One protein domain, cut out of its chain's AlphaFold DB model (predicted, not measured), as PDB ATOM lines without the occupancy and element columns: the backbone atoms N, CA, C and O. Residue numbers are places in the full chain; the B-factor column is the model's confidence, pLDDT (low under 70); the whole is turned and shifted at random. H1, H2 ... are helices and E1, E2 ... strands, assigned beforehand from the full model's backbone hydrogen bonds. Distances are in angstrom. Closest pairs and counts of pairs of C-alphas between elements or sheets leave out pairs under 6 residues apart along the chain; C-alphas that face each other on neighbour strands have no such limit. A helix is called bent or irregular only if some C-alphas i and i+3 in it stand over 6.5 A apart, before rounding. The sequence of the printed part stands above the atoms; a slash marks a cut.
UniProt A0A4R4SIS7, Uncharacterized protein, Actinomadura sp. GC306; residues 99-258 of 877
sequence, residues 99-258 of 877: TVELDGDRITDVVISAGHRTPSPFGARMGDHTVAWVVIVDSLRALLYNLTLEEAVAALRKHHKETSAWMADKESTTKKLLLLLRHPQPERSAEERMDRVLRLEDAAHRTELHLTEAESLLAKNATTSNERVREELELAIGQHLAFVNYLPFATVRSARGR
ATOM      1  N   THR A  99      53.927  90.858 -15.894       90.12
ATOM      2  CA  THR A  99      55.247  90.643 -15.294       90.12
ATOM      3  C   THR A  99      56.279  91.409 -16.103       90.12
ATOM      4  O   THR A  99      56.317  91.271 -17.323       90.12
ATOM      5  N   VAL A 100      57.088  92.231 -15.445       92.56
ATOM      6  CA  VAL A 100      58.173  92.986 -16.079       92.56
ATOM      7  C   VAL A 100      59.461  92.178 -15.944       92.56
ATOM      8  O   VAL A 100      59.940  91.923 -14.837       92.56
ATOM      9  N   GLU A 101      60.024  91.762 -17.073       88.12
ATOM     10  CA  GLU A 101      61.296  91.044 -17.117       88.12
ATOM     11  C   GLU A 101      62.454  92.030 -17.240       88.12
ATOM     12  O   GLU A 101      62.364  93.006 -17.985       88.12
ATOM     13  N   LEU A 102      63.531  91.779 -16.491       86.56
ATOM     14  CA  LEU A 102      64.719  92.626 -16.453       86.56
ATOM     15  C   LEU A 102      65.958  91.827 -16.875       86.56
ATOM     16  O   LEU A 102      66.163  90.715 -16.383       86.56
ATOM     17  N   ASP A 103      66.810  92.431 -17.699       81.50
ATOM     18  CA  ASP A 103      68.210  92.044 -17.890       81.50
ATOM     19  C   ASP A 103      69.098  93.151 -17.316       81.50
ATOM     20  O   ASP A 103      69.106  94.292 -17.787       81.50
ATOM     21  N   GLY A 104      69.777  92.839 -16.211       86.69
ATOM     22  CA  GLY A 104      70.403  93.854 -15.368       86.69
ATOM     23  C   GLY A 104      69.361  94.815 -14.788       86.69
ATOM     24  O   GLY A 104      68.530  94.423 -13.968       86.69
ATOM     25  N   ASP A 105      69.432  96.082 -15.185       89.62
ATOM     26  CA  ASP A 105      68.522  97.154 -14.776       89.62
ATOM     27  C   ASP A 105      67.507  97.547 -15.859       89.62
ATOM     28  O   ASP A 105      66.683  98.426 -15.605       89.62
ATOM     29  N   ARG A 106      67.534  96.900 -17.034       93.00
ATOM     30  CA  ARG A 106      66.703  97.253 -18.193       93.00
ATOM     31  C   ARG A 106      65.597  96.245 -18.449       93.00
ATOM     32  O   ARG A 106      65.800  95.044 -18.318       93.00
ATOM     33  N   ILE A 107      64.439  96.738 -18.870       92.75
ATOM     34  CA  ILE A 107      63.280  95.920 -19.221       92.75
ATOM     35  C   ILE A 107      63.516  95.206 -20.549       92.75
ATOM     36  O   ILE A 107      63.747  95.848 -21.573       92.75
ATOM     37  N   THR A 108      63.395  93.881 -20.550       88.00
ATOM     38  CA  THR A 108      63.489  93.052 -21.760       88.00
ATOM     39  C   THR A 108      62.131  92.630 -22.302       88.00
ATOM     40  O   THR A 108      61.984  92.493 -23.514       88.00
ATOM     41  N   ASP A 109      61.124  92.453 -21.443       89.88
ATOM     42  CA  ASP A 109      59.750  92.167 -21.866       89.88
ATOM     43  C   ASP A 109      58.729  92.594 -20.798       89.88
ATOM     44  O   ASP A 109      59.030  92.752 -19.613       89.88
ATOM     45  N   VAL A 110      57.486  92.751 -21.243       90.88
ATOM     46  CA  VAL A 110      56.292  92.833 -20.406       90.88
ATOM     47  C   VAL A 110      55.402  91.650 -20.757       90.88
ATOM     48  O   VAL A 110      54.785  91.574 -21.827       90.88
ATOM     49  N   VAL A 111      55.308  90.701 -19.840       85.88
ATOM     50  CA  VAL A 111      54.603  89.445 -20.057       85.88
ATOM     51  C   VAL A 111      53.198  89.553 -19.500       85.88
ATOM     52  O   VAL A 111      52.984  89.830 -18.325       85.88
ATOM     53  N   ILE A 112      52.206  89.322 -20.354       83.19
ATOM     54  CA  ILE A 112      50.797  89.374 -19.971       83.19
ATOM     55  C   ILE A 112      50.262  87.964 -19.915       83.19
ATOM     56  O   ILE A 112      50.218  87.263 -20.926       83.19
ATOM     57  N   SER A 113      49.809  87.576 -18.727       71.56
ATOM     58  CA  SER A 113      49.367  86.217 -18.513       71.56
ATOM     59  C   SER A 113      48.140  85.873 -19.383       71.56
ATOM     60  O   SER A 113      47.118  86.544 -19.268       71.56
ATOM     61  N   ALA A 114      48.170  84.788 -20.163       62.38
ATOM     62  CA  ALA A 114      47.016  84.321 -20.948       62.38
ATOM     63  C   ALA A 114      45.731  84.088 -20.112       62.38
ATOM     64  O   ALA A 114      44.617  84.239 -20.620       62.38
ATOM     65  N   GLY A 115      45.882  83.738 -18.828       62.94
ATOM     66  CA  GLY A 115      44.779  83.469 -17.896       62.94
ATOM     67  C   GLY A 115      44.126  84.706 -17.268       62.94
ATOM     68  O   GLY A 115      43.037  84.595 -16.699       62.94
ATOM     69  N   HIS A 116      44.740  85.887 -17.375       75.25
ATOM     70  CA  HIS A 116      44.181  87.124 -16.832       75.25
ATOM     71  C   HIS A 116      43.965  88.143 -17.944       75.25
ATOM     72  O   HIS A 116      44.875  88.498 -18.682       75.25
ATOM     73  N   ARG A 117      42.728  88.629 -18.050       82.38
ATOM     74  CA  ARG A 117      42.336  89.693 -18.976       82.38
ATOM     75  C   ARG A 117      41.905  90.919 -18.189       82.38
ATOM     76  O   ARG A 117      41.558  90.827 -17.007       82.38
ATOM     77  N   THR A 118      41.897  92.065 -18.853       92.06
ATOM     78  CA  THR A 118      41.196  93.235 -18.330       92.06
ATOM     79  C   THR A 118      39.703  92.904 -18.187       92.06
ATOM     80  O   THR A 118      39.164  92.108 -18.965       92.06
ATOM     81  N   PRO A 119      39.007  93.440 -17.170       91.44
ATOM     82  CA  PRO A 119      37.578  93.206 -17.049       91.44
ATOM     83  C   PRO A 119      36.829  93.791 -18.250       91.44
ATOM     84  O   PRO A 119      37.223  94.817 -18.801       91.44
ATOM     85  N   SER A 120      35.723  93.167 -18.653       89.44
ATOM     86  CA  SER A 120      34.930  93.685 -19.772       89.44
ATOM     87  C   SER A 120      34.232  94.994 -19.395       89.44
ATOM     88  O   SER A 120      33.621  95.049 -18.322       89.44
ATOM     89  N   PRO A 121      34.175  96.009 -20.282       88.69
ATOM     90  CA  PRO A 121      33.289  97.160 -20.090       88.69
ATOM     91  C   PRO A 121      31.799  96.774 -20.068       88.69
ATOM     92  O   PRO A 121      30.970  97.581 -19.660       88.69
ATOM     93  N   PHE A 122      31.448  95.551 -20.482       84.25
ATOM     94  CA  PHE A 122      30.078  95.033 -20.580       84.25
ATOM     95  C   PHE A 122      29.770  93.928 -19.553       84.25
ATOM     96  O   PHE A 122      28.902  93.082 -19.766       84.25
ATOM     97  N   GLY A 123      30.501  93.893 -18.435       84.06
ATOM     98  CA  GLY A 123      30.249  92.936 -17.355       84.06
ATOM     99  C   GLY A 123      30.901  91.573 -17.597       84.06
ATOM    100  O   GLY A 123      32.120  91.468 -17.569       84.06
ATOM    101  N   ALA A 124      30.107  90.510 -17.747       77.25
ATOM    102  CA  ALA A 124      30.624  89.132 -17.787       77.25
ATOM    103  C   ALA A 124      31.087  88.667 -19.180       77.25
ATOM    104  O   ALA A 124      31.731  87.628 -19.294       77.25
ATOM    105  N   ARG A 125      30.735  89.396 -20.245       79.38
ATOM    106  CA  ARG A 125      31.066  89.029 -21.629       79.38
ATOM    107  C   ARG A 125      32.038  90.036 -22.210       79.38
ATOM    108  O   ARG A 125      31.759  91.231 -22.146       79.38
ATOM    109  N   MET A 126      33.141  89.570 -22.790       83.06
ATOM    110  CA  MET A 126      34.015  90.441 -23.574       83.06
ATOM    111  C   MET A 126      33.319  90.867 -24.863       83.06
ATOM    112  O   MET A 126      32.649  90.060 -25.511       83.06
ATOM    113  N   GLY A 127      33.463  92.149 -25.185       86.25
ATOM    114  CA  GLY A 127      33.096  92.688 -26.487       86.25
ATOM    115  C   GLY A 127      34.182  92.438 -27.531       86.25
ATOM    116  O   GLY A 127      35.224  91.871 -27.212       86.25
ATOM    117  N   ASP A 128      33.933  92.888 -28.754       87.38
ATOM    118  CA  ASP A 128      34.928  92.932 -29.821       87.38
ATOM    119  C   ASP A 128      35.862  94.118 -29.579       87.38
ATOM    120  O   ASP A 128      35.394  95.235 -29.335       87.38
ATOM    121  N   HIS A 129      37.167  93.880 -29.649       90.38
ATOM    122  CA  HIS A 129      38.148  94.955 -29.681       90.38
ATOM    123  C   HIS A 129      38.228  95.507 -31.107       90.38
ATOM    124  O   HIS A 129      38.254  94.730 -32.061       90.38
ATOM    125  N   THR A 130      38.225  96.830 -31.265       91.06
ATOM    126  CA  THR A 130      38.369  97.465 -32.587       91.06
ATOM    127  C   THR A 130      39.812  97.404 -33.069       91.06
ATOM    128  O   THR A 130      40.055  97.068 -34.221       91.06
ATOM    129  N   VAL A 131      40.766  97.641 -32.172       91.88
ATOM    130  CA  VAL A 131      42.191  97.350 -32.368       91.88
ATOM    131  C   VAL A 131      42.499  96.015 -31.703       91.88
ATOM    132  O   VAL A 131      42.076  95.790 -30.570       91.88
ATOM    133  N   ALA A 132      43.235  95.135 -32.381       88.12
ATOM    134  CA  ALA A 132      43.656  93.861 -31.807       88.12
ATOM    135  C   ALA A 132      44.341  94.074 -30.444       88.12
ATOM    136  O   ALA A 132      45.201  94.946 -30.286       88.12
ATOM    137  N   TRP A 133      43.944  93.284 -29.444       89.12
ATOM    138  CA  TRP A 133      44.418  93.441 -28.068       89.12
ATOM    139  C   TRP A 133      45.946  93.354 -27.976       89.12
ATOM    140  O   TRP A 133      46.589  94.116 -27.264       89.12
ATOM    141  N   VAL A 134      46.536  92.451 -28.744       88.81
ATOM    142  CA  VAL A 134      47.967  92.233 -28.872       88.81
ATOM    143  C   VAL A 134      48.697  93.456 -29.404       88.81
ATOM    144  O   VAL A 134      49.822  93.674 -28.985       88.81
ATOM    145  N   VAL A 135      48.083  94.274 -30.266       91.19
ATOM    146  CA  VAL A 135      48.709  95.509 -30.760       91.19
ATOM    147  C   VAL A 135      48.823  96.521 -29.631       91.19
ATOM    148  O   VAL A 135      49.866  97.141 -29.486       91.19
ATOM    149  N   ILE A 136      47.789  96.642 -28.795       92.44
ATOM    150  CA  ILE A 136      47.811  97.509 -27.606       92.44
ATOM    151  C   ILE A 136      48.878  97.025 -26.612       92.44
ATOM    152  O   ILE A 136      49.593  97.813 -26.001       92.44
ATOM    153  N   VAL A 137      48.996  95.709 -26.441       92.50
ATOM    154  CA  VAL A 137      50.031  95.116 -25.586       92.50
ATOM    155  C   VAL A 137      51.427  95.348 -26.158       92.50
ATOM    156  O   VAL A 137      52.352  95.654 -25.412       92.50
ATOM    157  N   ASP A 138      51.592  95.196 -27.466       92.94
ATOM    158  CA  ASP A 138      52.882  95.318 -28.132       92.94
ATOM    159  C   ASP A 138      53.338  96.765 -28.278       92.94
ATOM    160  O   ASP A 138      54.528  97.021 -28.150       92.94
ATOM    161  N   SER A 139      52.422  97.723 -28.440       93.44
ATOM    162  CA  SER A 139      52.770  99.145 -28.365       93.44
ATOM    163  C   SER A 139      53.270  99.509 -26.966       93.44
ATOM    164  O   SER A 139      54.238 100.253 -26.828       93.44
ATOM    165  N   LEU A 140      52.688  98.916 -25.918       95.31
ATOM    166  CA  LEU A 140      53.165  99.097 -24.551       95.31
ATOM    167  C   LEU A 140      54.512  98.401 -24.300       95.31
ATOM    168  O   LEU A 140      55.363  98.956 -23.611       95.31
ATOM    169  N   ARG A 141      54.747  97.217 -24.881       94.62
ATOM    170  CA  ARG A 141      56.075  96.577 -24.864       94.62
ATOM    171  C   ARG A 141      57.112  97.459 -25.543       94.62
ATOM    172  O   ARG A 141      58.145  97.731 -24.949       94.62
ATOM    173  N   ALA A 142      56.807  97.933 -26.747       92.50
ATOM    174  CA  ALA A 142      57.653  98.832 -27.521       92.50
ATOM    175  C   ALA A 142      58.006 100.107 -26.742       92.50
ATOM    176  O   ALA A 142      59.150 100.553 -26.793       92.50
ATOM    177  N   LEU A 143      57.043 100.658 -25.993       95.06
ATOM    178  CA  LEU A 143      57.229 101.839 -25.149       95.06
ATOM    179  C   LEU A 143      58.212 101.600 -23.995       95.06
ATOM    180  O   LEU A 143      58.954 102.511 -23.640       95.06
ATOM    181  N   LEU A 144      58.179 100.417 -23.376       96.56
ATOM    182  CA  LEU A 144      58.933 100.126 -22.149       96.56
ATOM    183  C   LEU A 144      60.237  99.359 -22.396       96.56
ATOM    184  O   LEU A 144      61.057  99.236 -21.488       96.56
ATOM    185  N   TYR A 145      60.431  98.837 -23.603       94.62
ATOM    186  CA  TYR A 145      61.574  98.004 -23.944       94.62
ATOM    187  C   TYR A 145      62.904  98.753 -23.819       94.62
ATOM    188  O   TYR A 145      63.047  99.893 -24.259       94.62
ATOM    189  N   ASN A 146      63.899  98.068 -23.254       93.62
ATOM    190  CA  ASN A 146      65.254  98.560 -23.023       93.62
ATOM    191  C   ASN A 146      65.327  99.819 -22.138       93.62
ATOM    192  O   ASN A 146      66.359 100.490 -22.105       93.62
ATOM    193  N   LEU A 147      64.265 100.137 -21.396       95.62
ATOM    194  CA  LEU A 147      64.259 101.209 -20.405       95.62
ATOM    195  C   LEU A 147      64.625 100.667 -19.028       95.62
ATOM    196  O   LEU A 147      64.280  99.539 -18.682       95.62
ATOM    197  N   THR A 148      65.292 101.481 -18.219       95.94
ATOM    198  CA  THR A 148      65.410 101.214 -16.781       95.94
ATOM    199  C   THR A 148      64.051 101.330 -16.089       95.94
ATOM    200  O   THR A 148      63.120 101.920 -16.637       95.94
ATOM    201  N   LEU A 149      63.904 100.810 -14.864       95.94
ATOM    202  CA  LEU A 149      62.646 100.959 -14.111       95.94
ATOM    203  C   LEU A 149      62.232 102.433 -13.927       95.94
ATOM    204  O   LEU A 149      61.047 102.745 -14.016       95.94
ATOM    205  N   GLU A 150      63.186 103.340 -13.702       96.25
ATOM    206  CA  GLU A 150      62.920 104.780 -13.577       96.25
ATOM    207  C   GLU A 150      62.409 105.380 -14.892       96.25
ATOM    208  O   GLU A 150      61.357 106.024 -14.920       96.25
ATOM    209  N   GLU A 151      63.109 105.105 -15.993       97.06
ATOM    210  CA  GLU A 151      62.711 105.548 -17.332       97.06
ATOM    211  C   GLU A 151      61.348 104.970 -17.734       97.06
ATOM    212  O   GLU A 151      60.513 105.686 -18.283       97.06
ATOM    213  N   ALA A 152      61.085 103.701 -17.416       97.50
ATOM    214  CA  ALA A 152      59.835 103.016 -17.721       97.50
ATOM    215  C   ALA A 152      58.639 103.599 -16.956       97.50
ATOM    216  O   ALA A 152      57.573 103.806 -17.540       97.50
ATOM    217  N   VAL A 153      58.808 103.918 -15.667       98.06
ATOM    218  CA  VAL A 153      57.783 104.607 -14.867       98.06
ATOM    219  C   VAL A 153      57.485 105.987 -15.458       98.06
ATOM    220  O   VAL A 153      56.316 106.338 -15.647       98.06
ATOM    221  N   ALA A 154      58.520 106.750 -15.823       97.81
ATOM    222  CA  ALA A 154      58.355 108.058 -16.452       97.81
ATOM    223  C   ALA A 154      57.666 107.964 -17.829       97.81
ATOM    224  O   ALA A 154      56.750 108.743 -18.115       97.81
ATOM    225  N   ALA A 155      58.059 106.993 -18.659       97.12
ATOM    226  CA  ALA A 155      57.489 106.750 -19.981       97.12
ATOM    227  C   ALA A 155      56.009 106.348 -19.897       97.12
ATOM    228  O   ALA A 155      55.169 106.961 -20.560       97.12
ATOM    229  N   LEU A 156      55.663 105.391 -19.024       98.06
ATOM    230  CA  LEU A 156      54.273 104.977 -18.815       98.06
ATOM    231  C   LEU A 156      53.418 106.124 -18.266       98.06
ATOM    232  O   LEU A 156      52.279 106.295 -18.702       98.06
ATOM    233  N   ARG A 157      53.951 106.946 -17.352       98.25
ATOM    234  CA  ARG A 157      53.233 108.123 -16.847       98.25
ATOM    235  C   ARG A 157      52.972 109.144 -17.944       98.25
ATOM    236  O   ARG A 157      51.853 109.646 -18.043       98.25
ATOM    237  N   LYS A 158      53.985 109.470 -18.752       97.00
ATOM    238  CA  LYS A 158      53.834 110.396 -19.881       97.00
ATOM    239  C   LYS A 158      52.736 109.896 -20.821       97.00
ATOM    240  O   LYS A 158      51.774 110.623 -21.058       97.00
ATOM    241  N   HIS A 159      52.833 108.633 -21.233       95.62
ATOM    242  CA  HIS A 159      51.854 108.007 -22.112       95.62
ATOM    243  C   HIS A 159      50.446 108.025 -21.498       95.62
ATOM    244  O   HIS A 159      49.504 108.494 -22.125       95.62
ATOM    245  N   HIS A 160      50.290 107.625 -20.230       96.69
ATOM    246  CA  HIS A 160      48.989 107.634 -19.562       96.69
ATOM    247  C   HIS A 160      48.373 109.036 -19.455       96.69
ATOM    248  O   HIS A 160      47.161 109.187 -19.633       96.69
ATOM    249  N   LYS A 161      49.180 110.070 -19.194       95.69
ATOM    250  CA  LYS A 161      48.713 111.462 -19.164       95.69
ATOM    251  C   LYS A 161      48.236 111.930 -20.529       95.69
ATOM    252  O   LYS A 161      47.177 112.543 -20.608       95.69
ATOM    253  N   GLU A 162      48.964 111.605 -21.591       92.25
ATOM    254  CA  GLU A 162      48.544 111.889 -22.968       92.25
ATOM    255  C   GLU A 162      47.218 111.177 -23.285       92.25
ATOM    256  O   GLU A 162      46.252 111.824 -23.693       92.25
ATOM    257  N   THR A 163      47.099 109.882 -22.963       91.06
ATOM    258  CA  THR A 163      45.863 109.109 -23.179       91.06
ATOM    259  C   THR A 163      44.693 109.562 -22.299       91.06
ATOM    260  O   THR A 163      43.543 109.274 -22.620       91.06
ATOM    261  N   SER A 164      44.933 110.233 -21.169       94.06
ATOM    262  CA  SER A 164      43.884 110.670 -20.227       94.06
ATOM    263  C   SER A 164      43.602 112.175 -20.259       94.06
ATOM    264  O   SER A 164      42.624 112.619 -19.655       94.06
ATOM    265  N   ALA A 165      44.379 112.960 -21.017       91.06
ATOM    266  CA  ALA A 165      44.238 114.414 -21.126       91.06
ATOM    267  C   ALA A 165      42.817 114.845 -21.537       91.06
ATOM    268  O   ALA A 165      42.268 115.826 -21.025       91.06
ATOM    269  N   TRP A 166      42.166 114.047 -22.387       90.12
ATOM    270  CA  TRP A 166      40.789 114.254 -22.836       90.12
ATOM    271  C   TRP A 166      39.759 114.266 -21.692       90.12
ATOM    272  O   TRP A 166      38.686 114.852 -21.829       90.12
ATOM    273  N   MET A 167      40.042 113.640 -20.539       89.31
ATOM    274  CA  MET A 167      39.112 113.641 -19.401       89.31
ATOM    275  C   MET A 167      38.884 115.062 -18.861       89.31
ATOM    276  O   MET A 167      37.763 115.383 -18.438       89.31
ATOM    277  N   ALA A 168      39.925 115.902 -18.930       86.62
ATOM    278  CA  ALA A 168      39.905 117.308 -18.538       86.62
ATOM    279  C   ALA A 168      39.427 118.242 -19.667       86.62
ATOM    280  O   ALA A 168      38.840 119.289 -19.380       86.62
ATOM    281  N   ASP A 169      39.624 117.861 -20.931       88.25
ATOM    282  CA  ASP A 169      39.204 118.646 -22.092       88.25
ATOM    283  C   ASP A 169      37.778 118.292 -22.553       88.25
ATOM    284  O   ASP A 169      37.494 117.212 -23.078       88.25
ATOM    285  N   LYS A 170      36.859 119.249 -22.389       86.38
ATOM    286  CA  LYS A 170      35.453 119.104 -22.791       86.38
ATOM    287  C   LYS A 170      35.268 119.010 -24.304       86.38
ATOM    288  O   LYS A 170      34.277 118.418 -24.729       86.38
ATOM    289  N   GLU A 171      36.193 119.570 -25.076       88.56
ATOM    290  CA  GLU A 171      36.130 119.619 -26.536       88.56
ATOM    291  C   GLU A 171      36.902 118.487 -27.213       88.56
ATOM    292  O   GLU A 171      36.785 118.315 -28.432       88.56
ATOM    293  N   SER A 172      37.623 117.681 -26.436       89.56
ATOM    294  CA  SER A 172      38.370 116.538 -26.947       89.56
ATOM    295  C   SER A 172      37.470 115.553 -27.694       89.56
ATOM    296  O   SER A 172      36.318 115.286 -27.319       89.56
ATOM    297  N   THR A 173      38.013 114.954 -28.752       87.81
ATOM    298  CA  THR A 173      37.290 113.958 -29.549       87.81
ATOM    299  C   THR A 173      36.858 112.765 -28.705       87.81
ATOM    300  O   THR A 173      35.693 112.381 -28.752       87.81
ATOM    301  N   THR A 174      37.717 112.234 -27.836       87.88
ATOM    302  CA  THR A 174      37.361 111.111 -26.955       87.88
ATOM    303  C   THR A 174      36.214 111.459 -26.000       87.88
ATOM    304  O   THR A 174      35.337 110.625 -25.755       87.88
ATOM    305  N   LYS A 175      36.126 112.707 -25.513       89.50
ATOM    306  CA  LYS A 175      34.965 113.158 -24.735       89.50
ATOM    307  C   LYS A 175      33.697 113.175 -25.582       89.50
ATOM    308  O   LYS A 175      32.669 112.681 -25.115       89.50
ATOM    309  N   LYS A 176      33.760 113.694 -26.813       89.94
ATOM    310  CA  LYS A 176      32.644 113.677 -27.775       89.94
ATOM    311  C   LYS A 176      32.188 112.246 -28.067       89.94
ATOM    312  O   LYS A 176      31.000 111.957 -27.976       89.94
ATOM    313  N   LEU A 177      33.115 111.313 -28.265       89.44
ATOM    314  CA  LEU A 177      32.821 109.888 -28.450       89.44
ATOM    315  C   LEU A 177      32.169 109.253 -27.220       89.44
ATOM    316  O   LEU A 177      31.204 108.494 -27.341       89.44
ATOM    317  N   LEU A 178      32.636 109.590 -26.016       88.56
ATOM    318  CA  LEU A 178      31.972 109.160 -24.788       88.56
ATOM    319  C   LEU A 178      30.536 109.692 -24.718       88.56
ATOM    320  O   LEU A 178      29.661 108.977 -24.231       88.56
ATOM    321  N   LEU A 179      30.279 110.924 -25.177       84.88
ATOM    322  CA  LEU A 179      28.924 111.474 -25.283       84.88
ATOM    323  C   LEU A 179      28.093 110.725 -26.331       84.88
ATOM    324  O   LEU A 179      26.935 110.431 -26.049       84.88
ATOM    325  N   LEU A 180      28.681 110.324 -27.462       84.25
ATOM    326  CA  LEU A 180      27.994 109.510 -28.472       84.25
ATOM    327  C   LEU A 180      27.563 108.145 -27.922       84.25
ATOM    328  O   LEU A 180      26.435 107.711 -28.146       84.25
ATOM    329  N   LEU A 181      28.380 107.513 -27.073       78.06
ATOM    330  CA  LEU A 181      27.980 106.292 -26.361       78.06
ATOM    331  C   LEU A 181      26.773 106.482 -25.421       78.06
ATOM    332  O   LEU A 181      26.147 105.483 -25.036       78.06
ATOM    333  N   ARG A 182      26.456 107.727 -25.026       64.06
ATOM    334  CA  ARG A 182      25.309 108.052 -24.161       64.06
ATOM    335  C   ARG A 182      23.989 108.126 -24.905       64.06
ATOM    336  O   ARG A 182      22.966 108.099 -24.218       64.06
ATOM    337  N   HIS A 183      23.991 108.211 -26.239       57.56
ATOM    338  CA  HIS A 183      22.741 108.187 -26.983       57.56
ATOM    339  C   HIS A 183      21.941 106.937 -26.584       57.56
ATOM    340  O   HIS A 183      22.519 105.847 -26.458       57.56
ATOM    341  N   PRO A 184      20.646 107.099 -26.252       48.34
ATOM    342  CA  PRO A 184      19.828 106.036 -25.704       48.34
ATOM    343  C   PRO A 184      19.605 104.991 -26.784       48.34
ATOM    344  O   PRO A 184      18.647 105.043 -27.545       48.34
ATOM    345  N   GLN A 185      20.489 104.006 -26.830       54.16
ATOM    346  CA  GLN A 185      20.123 102.758 -27.454       54.16
ATOM    347  C   GLN A 185      19.110 102.076 -26.528       54.16
ATOM    348  O   GLN A 185      19.406 101.932 -25.336       54.16
ATOM    349  N   PRO A 186      17.927 101.683 -27.031       48.59
ATOM    350  CA  PRO A 186      16.832 101.122 -26.229       48.59
ATOM    351  C   PRO A 186      17.224  99.849 -25.448       48.59
ATOM    352  O   PRO A 186      16.552  99.481 -24.482       48.59
ATOM    353  N   GLU A 187      18.341  99.229 -25.830       52.44
ATOM    354  CA  GLU A 187      18.967  98.053 -25.219       52.44
ATOM    355  C   GLU A 187      19.896  98.371 -24.027       52.44
ATOM    356  O   GLU A 187      20.220  97.484 -23.236       52.44
ATOM    357  N   ARG A 188      20.391  99.612 -23.900       59.75
ATOM    358  CA  ARG A 188      21.431  99.977 -22.920       59.75
ATOM    359  C   ARG A 188      20.796 100.497 -21.641       59.75
ATOM    360  O   ARG A 188      20.274 101.618 -21.620       59.75
ATOM    361  N   SER A 189      20.910  99.732 -20.557       60.81
ATOM    362  CA  SER A 189      20.506 100.240 -19.243       60.81
ATOM    363  C   SER A 189      21.377 101.446 -18.866       60.81
ATOM    364  O   SER A 189      22.574 101.495 -19.163       60.81
ATOM    365  N   ALA A 190      20.790 102.453 -18.217       62.03
ATOM    366  CA  ALA A 190      21.553 103.585 -17.691       62.03
ATOM    367  C   ALA A 190      22.674 103.137 -16.728       62.03
ATOM    368  O   ALA A 190      23.713 103.793 -16.646       62.03
ATOM    369  N   GLU A 191      22.477 101.993 -16.068       67.06
ATOM    370  CA  GLU A 191      23.432 101.333 -15.176       67.06
ATOM    371  C   GLU A 191      24.707 100.912 -15.920       67.06
ATOM    372  O   GLU A 191      25.796 101.306 -15.518       67.06
ATOM    373  N   GLU A 192      24.602 100.234 -17.068       68.31
ATOM    374  CA  GLU A 192      25.773  99.810 -17.859       68.31
ATOM    375  C   GLU A 192      26.632 100.988 -18.348       68.31
ATOM    376  O   GLU A 192      27.860 100.899 -18.405       68.31
ATOM    377  N   ARG A 193      25.998 102.112 -18.707       69.94
ATOM    378  CA  ARG A 193      26.721 103.318 -19.142       69.94
ATOM    379  C   ARG A 193      27.475 103.968 -17.987       69.94
ATOM    380  O   ARG A 193      28.619 104.385 -18.167       69.94
ATOM    381  N   MET A 194      26.833 104.055 -16.823       73.00
ATOM    382  CA  MET A 194      27.463 104.576 -15.614       73.00
ATOM    383  C   MET A 194      28.629 103.675 -15.198       73.00
ATOM    384  O   MET A 194      29.720 104.172 -14.941       73.00
ATOM    385  N   ASP A 195      28.448 102.357 -15.258       83.81
ATOM    386  CA  ASP A 195      29.478 101.370 -14.941       83.81
ATOM    387  C   ASP A 195      30.767 101.569 -15.744       83.81
ATOM    388  O   ASP A 195      31.850 101.537 -15.162       83.81
ATOM    389  N   ARG A 196      30.685 101.803 -17.063       88.31
ATOM    390  CA  ARG A 196      31.885 102.041 -17.888       88.31
ATOM    391  C   ARG A 196      32.642 103.290 -17.443       88.31
ATOM    392  O   ARG A 196      33.864 103.263 -17.370       88.31
ATOM    393  N   VAL A 197      31.925 104.368 -17.131       90.00
ATOM    394  CA  VAL A 197      32.526 105.632 -16.680       90.00
ATOM    395  C   VAL A 197      33.219 105.451 -15.334       90.00
ATOM    396  O   VAL A 197      34.358 105.878 -15.185       90.00
ATOM    397  N   LEU A 198      32.562 104.788 -14.379       91.62
ATOM    398  CA  LEU A 198      33.147 104.519 -13.064       91.62
ATOM    399  C   LEU A 198      34.411 103.658 -13.191       91.62
ATOM    400  O   LEU A 198      35.419 103.943 -12.555       91.62
ATOM    401  N   ARG A 199      34.390 102.637 -14.057       93.88
ATOM    402  CA  ARG A 199      35.558 101.786 -14.335       93.88
ATOM    403  C   ARG A 199      36.707 102.554 -14.983       93.88
ATOM    404  O   ARG A 199      37.857 102.325 -14.632       93.88
ATOM    405  N   LEU A 200      36.396 103.456 -15.911       94.56
ATOM    406  CA  LEU A 200      37.379 104.312 -16.567       94.56
ATOM    407  C   LEU A 200      38.037 105.278 -15.565       94.56
ATOM    408  O   LEU A 200      39.260 105.367 -15.528       94.56
ATOM    409  N   GLU A 201      37.241 105.970 -14.740       95.00
ATOM    410  CA  GLU A 201      37.746 106.878 -13.698       95.00
ATOM    411  C   GLU A 201      38.617 106.139 -12.666       95.00
ATOM    412  O   GLU A 201      39.667 106.656 -12.283       95.00
ATOM    413  N   ASP A 202      38.210 104.931 -12.256       96.19
ATOM    414  CA  ASP A 202      38.950 104.103 -11.294       96.19
ATOM    415  C   ASP A 202      40.266 103.576 -11.883       96.19
ATOM    416  O   ASP A 202      41.305 103.691 -11.240       96.19
ATOM    417  N   ALA A 203      40.255 103.066 -13.120       96.69
ATOM    418  CA  ALA A 203      41.463 102.571 -13.782       96.69
ATOM    419  C   ALA A 203      42.493 103.690 -14.018       96.69
ATOM    420  O   ALA A 203      43.682 103.492 -13.763       96.69
ATOM    421  N   ALA A 204      42.047 104.886 -14.430       97.31
ATOM    422  CA  ALA A 204      42.920 106.057 -14.547       97.31
ATOM    423  C   ALA A 204      43.537 106.435 -13.191       97.31
ATOM    424  O   ALA A 204      44.747 106.605 -13.067       97.31
ATOM    425  N   HIS A 205      42.716 106.486 -12.138       97.12
ATOM    426  CA  HIS A 205      43.188 106.807 -10.794       97.12
ATOM    427  C   HIS A 205      44.212 105.799 -10.269       97.12
ATOM    428  O   HIS A 205      45.260 106.193  -9.763       97.12
ATOM    429  N   ARG A 206      43.923 104.499 -10.400       97.56
ATOM    430  CA  ARG A 206      44.816 103.437  -9.922       97.56
ATOM    431  C   ARG A 206      46.127 103.396 -10.702       97.56
ATOM    432  O   ARG A 206      47.153 103.109 -10.101       97.56
ATOM    433  N   THR A 207      46.111 103.715 -11.998       98.06
ATOM    434  CA  THR A 207      47.345 103.839 -12.793       98.06
ATOM    435  C   THR A 207      48.262 104.912 -12.199       98.06
ATOM    436  O   THR A 207      49.406 104.618 -11.864       98.06
ATOM    437  N   GLU A 208      47.752 106.129 -11.975       97.94
ATOM    438  CA  GLU A 208      48.535 107.217 -11.363       97.94
ATOM    439  C   GLU A 208      48.961 106.918  -9.917       97.94
ATOM    440  O   GLU A 208      50.067 107.285  -9.517       97.94
ATOM    441  N   LEU A 209      48.116 106.237  -9.135       97.50
ATOM    442  CA  LEU A 209      48.448 105.815  -7.771       97.50
ATOM    443  C   LEU A 209      49.696 104.921  -7.757       97.50
ATOM    444  O   LEU A 209      50.644 105.215  -7.032       97.50
ATOM    445  N   HIS A 210      49.708 103.869  -8.579       98.06
ATOM    446  CA  HIS A 210      50.819 102.917  -8.645       98.06
ATOM    447  C   HIS A 210      52.096 103.554  -9.213       98.06
ATOM    448  O   HIS A 210      53.179 103.360  -8.667       98.06
ATOM    449  N   LEU A 211      51.980 104.411 -10.234       98.12
ATOM    450  CA  LEU A 211      53.126 105.177 -10.745       98.12
ATOM    451  C   LEU A 211      53.715 106.125  -9.690       98.12
ATOM    452  O   LEU A 211      54.925 106.344  -9.666       98.12
ATOM    453  N   THR A 212      52.880 106.698  -8.820       97.62
ATOM    454  CA  THR A 212      53.334 107.603  -7.750       97.62
ATOM    455  C   THR A 212      54.053 106.837  -6.642       97.62
ATOM    456  O   THR A 212      55.076 107.303  -6.138       97.62
ATOM    457  N   GLU A 213      53.564 105.649  -6.281       96.56
ATOM    458  CA  GLU A 213      54.256 104.784  -5.319       96.56
ATOM    459  C   GLU A 213      55.597 104.290  -5.886       96.56
ATOM    460  O   GLU A 213      56.609 104.365  -5.187       96.56
ATOM    461  N   ALA A 214      55.645 103.890  -7.163       95.81
ATOM    462  CA  ALA A 214      56.883 103.495  -7.839       95.81
ATOM    463  C   ALA A 214      57.948 104.610  -7.805       95.81
ATOM    464  O   ALA A 214      59.090 104.363  -7.418       95.81
ATOM    465  N   GLU A 215      57.579 105.857  -8.112       96.25
ATOM    466  CA  GLU A 215      58.482 107.017  -7.998       96.25
ATOM    467  C   GLU A 215      58.942 107.270  -6.556       96.25
ATOM    468  O   GLU A 215      60.118 107.548  -6.308       96.25
ATOM    469  N   SER A 216      58.036 107.146  -5.577       95.25
ATOM    470  CA  SER A 216      58.386 107.296  -4.158       95.25
ATOM    471  C   SER A 216      59.403 106.249  -3.705       95.25
ATOM    472  O   SER A 216      60.261 106.533  -2.864       95.25
ATOM    473  N   LEU A 217      59.299 105.030  -4.235       94.44
ATOM    474  CA  LEU A 217      60.229 103.941  -3.967       94.44
ATOM    475  C   LEU A 217      61.586 104.189  -4.638       94.44
ATOM    476  O   LEU A 217      62.614 104.047  -3.968       94.44
ATOM    477  N   LEU A 218      61.608 104.630  -5.899       93.75
ATOM    478  CA  LEU A 218      62.838 105.010  -6.608       93.75
ATOM    479  C   LEU A 218      63.616 106.094  -5.840       93.75
ATOM    480  O   LEU A 218      64.808 105.941  -5.590       93.75
ATOM    481  N   ALA A 219      62.927 107.117  -5.325       93.88
ATOM    482  CA  ALA A 219      63.549 108.202  -4.559       93.88
ATOM    483  C   ALA A 219      64.196 107.766  -3.223       93.88
ATOM    484  O   ALA A 219      65.003 108.505  -2.656       93.88
ATOM    485  N   LYS A 220      63.850 106.586  -2.684       93.31
ATOM    486  CA  LYS A 220      64.367 106.080  -1.396       93.31
ATOM    487  C   LYS A 220      65.698 105.312  -1.515       93.31
ATOM    488  O   LYS A 220      66.228 104.911  -0.481       93.31
ATOM    489  N   ASN A 221      66.257 105.131  -2.721       73.69
ATOM    490  CA  ASN A 221      67.621 104.628  -3.003       73.69
ATOM    491  C   ASN A 221      68.061 103.306  -2.321       73.69
ATOM    492  O   ASN A 221      69.256 103.053  -2.163       73.69
ATOM    493  N   ALA A 222      67.140 102.424  -1.929       71.31
ATOM    494  CA  ALA A 222      67.485 101.109  -1.379       71.31
ATOM    495  C   ALA A 222      67.467 100.035  -2.477       71.31
ATOM    496  O   ALA A 222      66.545 100.000  -3.276       71.31
ATOM    497  N   THR A 223      68.409  99.092  -2.494       66.62
ATOM    498  CA  THR A 223      68.421  97.976  -3.467       66.62
ATOM    499  C   THR A 223      67.163  97.095  -3.366       66.62
ATOM    500  O   THR A 223      66.664  96.603  -4.372       66.62
ATOM    501  N   THR A 224      66.574  96.977  -2.166       62.34
ATOM    502  CA  THR A 224      65.253  96.355  -1.912       62.34
ATOM    503  C   THR A 224      64.089  97.111  -2.582       62.34
ATOM    504  O   THR A 224      62.963  96.625  -2.603       62.34
ATOM    505  N   SER A 225      64.340  98.302  -3.132       75.25
ATOM    506  CA  SER A 225      63.355  99.113  -3.845       75.25
ATOM    507  C   SER A 225      63.025  98.542  -5.222       75.25
ATOM    508  O   SER A 225      61.861  98.556  -5.591       75.25
ATOM    509  N   ASN A 226      63.983  97.958  -5.953       87.94
ATOM    510  CA  ASN A 226      63.761  97.588  -7.359       87.94
ATOM    511  C   ASN A 226      62.650  96.549  -7.549       87.94
ATOM    512  O   ASN A 226      61.847  96.683  -8.466       87.94
ATOM    513  N   GLU A 227      62.554  95.549  -6.668       90.06
ATOM    514  CA  GLU A 227      61.476  94.554  -6.742       90.06
ATOM    515  C   GLU A 227      60.106  95.186  -6.471       90.06
ATOM    516  O   GLU A 227      59.161  94.937  -7.211       90.06
ATOM    517  N   ARG A 228      60.014  96.083  -5.484       93.06
ATOM    518  CA  ARG A 228      58.768  96.802  -5.187       93.06
ATOM    519  C   ARG A 228      58.406  97.825  -6.266       93.06
ATOM    520  O   ARG A 228      57.238  97.961  -6.597       93.06
ATOM    521  N   VAL A 229      59.387  98.532  -6.829       95.00
ATOM    522  CA  VAL A 229      59.194  99.437  -7.976       95.00
ATOM    523  C   VAL A 229      58.659  98.648  -9.164       95.00
ATOM    524  O   VAL A 229      57.704  99.085  -9.799       95.00
ATOM    525  N   ARG A 230      59.235  97.471  -9.434       94.81
ATOM    526  CA  ARG A 230      58.760  96.556 -10.472       94.81
ATOM    527  C   ARG A 230      57.315  96.127 -10.216       94.81
ATOM    528  O   ARG A 230      56.505  96.246 -11.124       94.81
ATOM    529  N   GLU A 231      56.975  95.685  -9.004       94.12
ATOM    530  CA  GLU A 231      55.599  95.299  -8.643       94.12
ATOM    531  C   GLU A 231      54.596  96.450  -8.853       94.12
ATOM    532  O   GLU A 231      53.518  96.248  -9.415       94.12
ATOM    533  N   GLU A 232      54.939  97.672  -8.438       96.75
ATOM    534  CA  GLU A 232      54.082  98.843  -8.653       96.75
ATOM    535  C   GLU A 232      53.966  99.200 -10.144       96.75
ATOM    536  O   GLU A 232      52.875  99.515 -10.624       96.75
ATOM    537  N   LEU A 233      55.053  99.081 -10.913       97.44
ATOM    538  CA  LEU A 233      55.023  99.259 -12.365       97.44
ATOM    539  C   LEU A 233      54.127  98.208 -13.041       97.44
ATOM    540  O   LEU A 233      53.296  98.559 -13.875       97.44
ATOM    541  N   GLU A 234      54.217  96.937 -12.652       96.19
ATOM    542  CA  GLU A 234      53.345  95.856 -13.133       96.19
ATOM    543  C   GLU A 234      51.862  96.149 -12.853       96.19
ATOM    544  O   GLU A 234      51.003  96.002 -13.733       96.19
ATOM    545  N   LEU A 235      51.543  96.626 -11.645       96.12
ATOM    546  CA  LEU A 235      50.192  97.053 -11.283       96.12
ATOM    547  C   LEU A 235      49.725  98.242 -12.132       96.12
ATOM    548  O   LEU A 235      48.592  98.222 -12.625       96.12
ATOM    549  N   ALA A 236      50.585  99.239 -12.354       97.88
ATOM    550  CA  ALA A 236      50.292 100.386 -13.209       97.88
ATOM    551  C   ALA A 236      50.010  99.963 -14.661       97.88
ATOM    552  O   ALA A 236      49.001 100.382 -15.226       97.88
ATOM    553  N   ILE A 237      50.832  99.079 -15.240       97.62
ATOM    554  CA  ILE A 237      50.642  98.504 -16.584       97.62
ATOM    555  C   ILE A 237      49.272  97.815 -16.669       97.62
ATOM    556  O   ILE A 237      48.496  98.071 -17.594       97.62
ATOM    557  N   GLY A 238      48.924  96.978 -15.683       96.38
ATOM    558  CA  GLY A 238      47.638  96.278 -15.652       96.38
ATOM    559  C   GLY A 238      46.429  97.223 -15.618       96.38
ATOM    560  O   GLY A 238      45.433  96.978 -16.307       96.38
ATOM    561  N   GLN A 239      46.513  98.309 -14.843       97.69
ATOM    562  CA  GLN A 239      45.461  99.331 -14.751       97.69
ATOM    563  C   GLN A 239      45.384 100.201 -16.009       97.69
ATOM    564  O   GLN A 239      44.281 100.465 -16.489       97.69
ATOM    565  N   HIS A 240      46.524 100.570 -16.596       97.75
ATOM    566  CA  HIS A 240      46.582 101.338 -17.836       97.75
ATOM    567  C   HIS A 240      45.930 100.567 -18.991       97.75
ATOM    568  O   HIS A 240      45.064 101.085 -19.692       97.75
ATOM    569  N   LEU A 241      46.257  99.281 -19.129       96.50
ATOM    570  CA  LEU A 241      45.633  98.398 -20.113       96.50
ATOM    571  C   LEU A 241      44.114  98.276 -19.907       96.50
ATOM    572  O   LEU A 241      43.348  98.232 -20.872       96.50
ATOM    573  N   ALA A 242      43.644  98.248 -18.654       96.19
ATOM    574  CA  ALA A 242      42.213  98.279 -18.363       96.19
ATOM    575  C   ALA A 242      41.578  99.626 -18.737       96.19
ATOM    576  O   ALA A 242      40.493  99.637 -19.314       96.19
ATOM    577  N   PHE A 243      42.260 100.742 -18.465       96.88
ATOM    578  CA  PHE A 243      41.831 102.078 -18.870       96.88
ATOM    579  C   PHE A 243      41.659 102.174 -20.393       96.88
ATOM    580  O   PHE A 243      40.579 102.557 -20.843       96.88
ATOM    581  N   VAL A 244      42.652 101.731 -21.174       95.69
ATOM    582  CA  VAL A 244      42.578 101.689 -22.646       95.69
ATOM    583  C   VAL A 244      41.397 100.831 -23.112       95.69
ATOM    584  O   VAL A 244      40.591 101.274 -23.925       95.69
ATOM    585  N   ASN A 245      41.200  99.649 -22.522       94.00
ATOM    586  CA  ASN A 245      40.049  98.786 -22.820       94.00
ATOM    587  C   ASN A 245      38.684  99.446 -22.511       94.00
ATOM    588  O   ASN A 245      37.659  99.098 -23.107       94.00
ATOM    589  N   TYR A 246      38.645 100.394 -21.575       94.50
ATOM    590  CA  TYR A 246      37.436 101.136 -21.223       94.50
ATOM    591  C   TYR A 246      37.227 102.408 -22.049       94.50
ATOM    592  O   TYR A 246      36.106 102.933 -22.021       94.50
ATOM    593  N   LEU A 247      38.220 102.876 -22.814       94.25
ATOM    594  CA  LEU A 247      38.072 104.041 -23.691       94.25
ATOM    595  C   LEU A 247      36.905 103.850 -24.662       94.25
ATOM    596  O   LEU A 247      36.654 102.721 -25.091       94.25
ATOM    597  N   PRO A 248      36.145 104.912 -24.988       90.56
ATOM    598  CA  PRO A 248      35.022 104.826 -25.910       90.56
ATOM    599  C   PRO A 248      35.388 104.086 -27.196       90.56
ATOM    600  O   PRO A 248      36.387 104.395 -27.825       90.56
ATOM    601  N   PHE A 249      34.569 103.106 -27.573       90.44
ATOM    602  CA  PHE A 249      34.734 102.306 -28.791       90.44
ATOM    603  C   PHE A 249      36.002 101.439 -28.916       90.44
ATOM    604  O   PHE A 249      36.029 100.622 -29.826       90.44
ATOM    605  N   ALA A 250      36.972 101.491 -27.994       90.44
ATOM    606  CA  ALA A 250      38.103 100.545 -27.982       90.44
ATOM    607  C   ALA A 250      37.627  99.081 -27.891       90.44
ATOM    608  O   ALA A 250      38.116  98.192 -28.585       90.44
ATOM    609  N   THR A 251      36.593  98.865 -27.076       90.81
ATOM    610  CA  THR A 251      35.846  97.608 -26.996       90.81
ATOM    611  C   THR A 251      34.358  97.898 -27.180       90.81
ATOM    612  O   THR A 251      33.775  98.757 -26.494       90.81
ATOM    613  N   VAL A 252      33.739  97.183 -28.120       89.56
ATOM    614  CA  VAL A 252      32.345  97.341 -28.569       89.56
ATOM    615  C   VAL A 252      31.590  96.029 -28.395       89.56
ATOM    616  O   VAL A 252      32.187  94.970 -28.253       89.56
ATOM    617  N   ARG A 253      30.257  96.051 -28.345       83.81
ATOM    618  CA  ARG A 253      29.503  94.796 -28.191       83.81
ATOM    619  C   ARG A 253      29.673  93.914 -29.428       83.81
ATOM    620  O   ARG A 253      29.658  94.426 -30.551       83.81
ATOM    621  N   SER A 254      29.797  92.605 -29.219       83.56
ATOM    622  CA  SER A 254      29.825  91.647 -30.322       83.56
ATOM    623  C   SER A 254      28.466  91.599 -31.027       83.56
ATOM    624  O   SER A 254      27.418  91.739 -30.392       83.56
ATOM    625  N   ALA A 255      28.472  91.439 -32.356       73.06
ATOM    626  CA  ALA A 255      27.255  91.476 -33.181       73.06
ATOM    627  C   ALA A 255      26.271  90.330 -32.882       73.06
ATOM    628  O   ALA A 255      25.080  90.418 -33.156       73.06
ATOM    629  N   ARG A 256      26.774  89.223 -32.341       64.50
ATOM    630  CA  ARG A 256      26.014  88.023 -31.981       64.50
ATOM    631  C   ARG A 256      26.518  87.625 -30.608       64.50
ATOM    632  O   ARG A 256      27.706  87.753 -30.371       64.50
ATOM    633  N   GLY A 257      25.695  87.087 -29.709       58.75
ATOM    634  CA  GLY A 257      26.142  86.651 -28.370       58.75
ATOM    635  C   GLY A 257      27.279  85.605 -28.335       58.75
ATOM    636  O   GLY A 257      27.643  85.153 -27.250       58.75
ATOM    637  N   ARG A 258      27.825  85.217 -29.496       54.94
ATOM    638  CA  ARG A 258      29.155  84.629 -29.661       54.94
ATOM    639  C   ARG A 258      30.177  85.677 -29.198       54.94
ATOM    640  O   ARG A 258      30.168  86.802 -29.685       54.94
TER     641      ARG A 258
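AT A GLANCE: This is residues 99 to 258 of the 877 residues of an uncharacterized protein of Actinomadura sp. GC306 (UniProt A0A4R4SIS7). Three long helices, H2, H4 and H5, make an up-and-down bundle, in which H4 and H5 form a long helical hairpin. The small strand hairpin of E1 and E2 packs beside it, E1 on H5 and E2 on H1, while short H3 meets H2 at a corner and residues 168 to 173, of which 173 belongs to H3, stick out. The printed part has 160 residues, with elements in the order E1, E2, H1, H2, H3, H4, H5; the sheet E1 - E2 is antiparallel and the class is mostly helix. The whole is compact, with a radius of gyration of the C-alphas of 17.0 A, yet elongated in outline, spanning 56 by 34 by 22 A.

IN THESE COORDINATES: E1, residues 99 to 103, begins at C-alpha 99 (55.247, 90.643, -15.294), and E2 is residues 106 to 111. H1, residues 133 to 144, is 17.0 A long. H2, residues 149 to 167, is 27.3 A long and irregular, with C-alphas 163 and 166 7.2 A apart, and has a kink of 27 degrees near residue 161. H3 is residues 173 to 180. H4, residues 190 to 218, is 42.8 A long and begins at C-alpha 190 (21.553, 103.585, -17.691). H5, residues 225 to 246, is 31.3 A long and ends at C-alpha 246 (37.436, 101.136, -21.223).

HOW THE PARTS SIT: H4 and H5 touch at a shallow tilt of 21 degrees, opposite ways; their closest C-alphas, of Thr 207 and Ala 236, are 4.6 A apart. H2 touches H4 at a shallow tilt of 29 degrees, opposite ways, closest at the C-alphas of Val 153 and Leu 211, 6.2 A apart. H2 touches H5, the same way, closest at the C-alphas of Val 153 and Leu 233, 6.5 A apart. H1 touches H2 with residues 143 to 144 alone, at a steep tilt of 51 degrees; the closest C-alphas, of Leu 144 and Ala 152, are 5.4 A apart. H2 and H3 touch only at the corner, closest at the C-alphas of Trp 166 and Thr 174, 6.2 A apart. H3 and H4 are apart. Across the hairpin of E1 and E2, N 101 and O 109 are 2.9 A apart, within hydrogen-bond range. In H1, H3, H4 and H5 every O i to N i+4 pair is within hydrogen-bond range; in H2, 13 of 15 are.

THE WHOLE: The farthest C-alphas, of Pro 186 and Thr 223, are 56.5 A apart. The printed part has no cut. The link from E2 to H1, 21 residues, is long; in it residues 128 to 129 pair antiparallel with residues 251 to 252. The pLDDT is under 70 in residues 114 to 115, 182 to 193, 223 to 224 and 256 to 258.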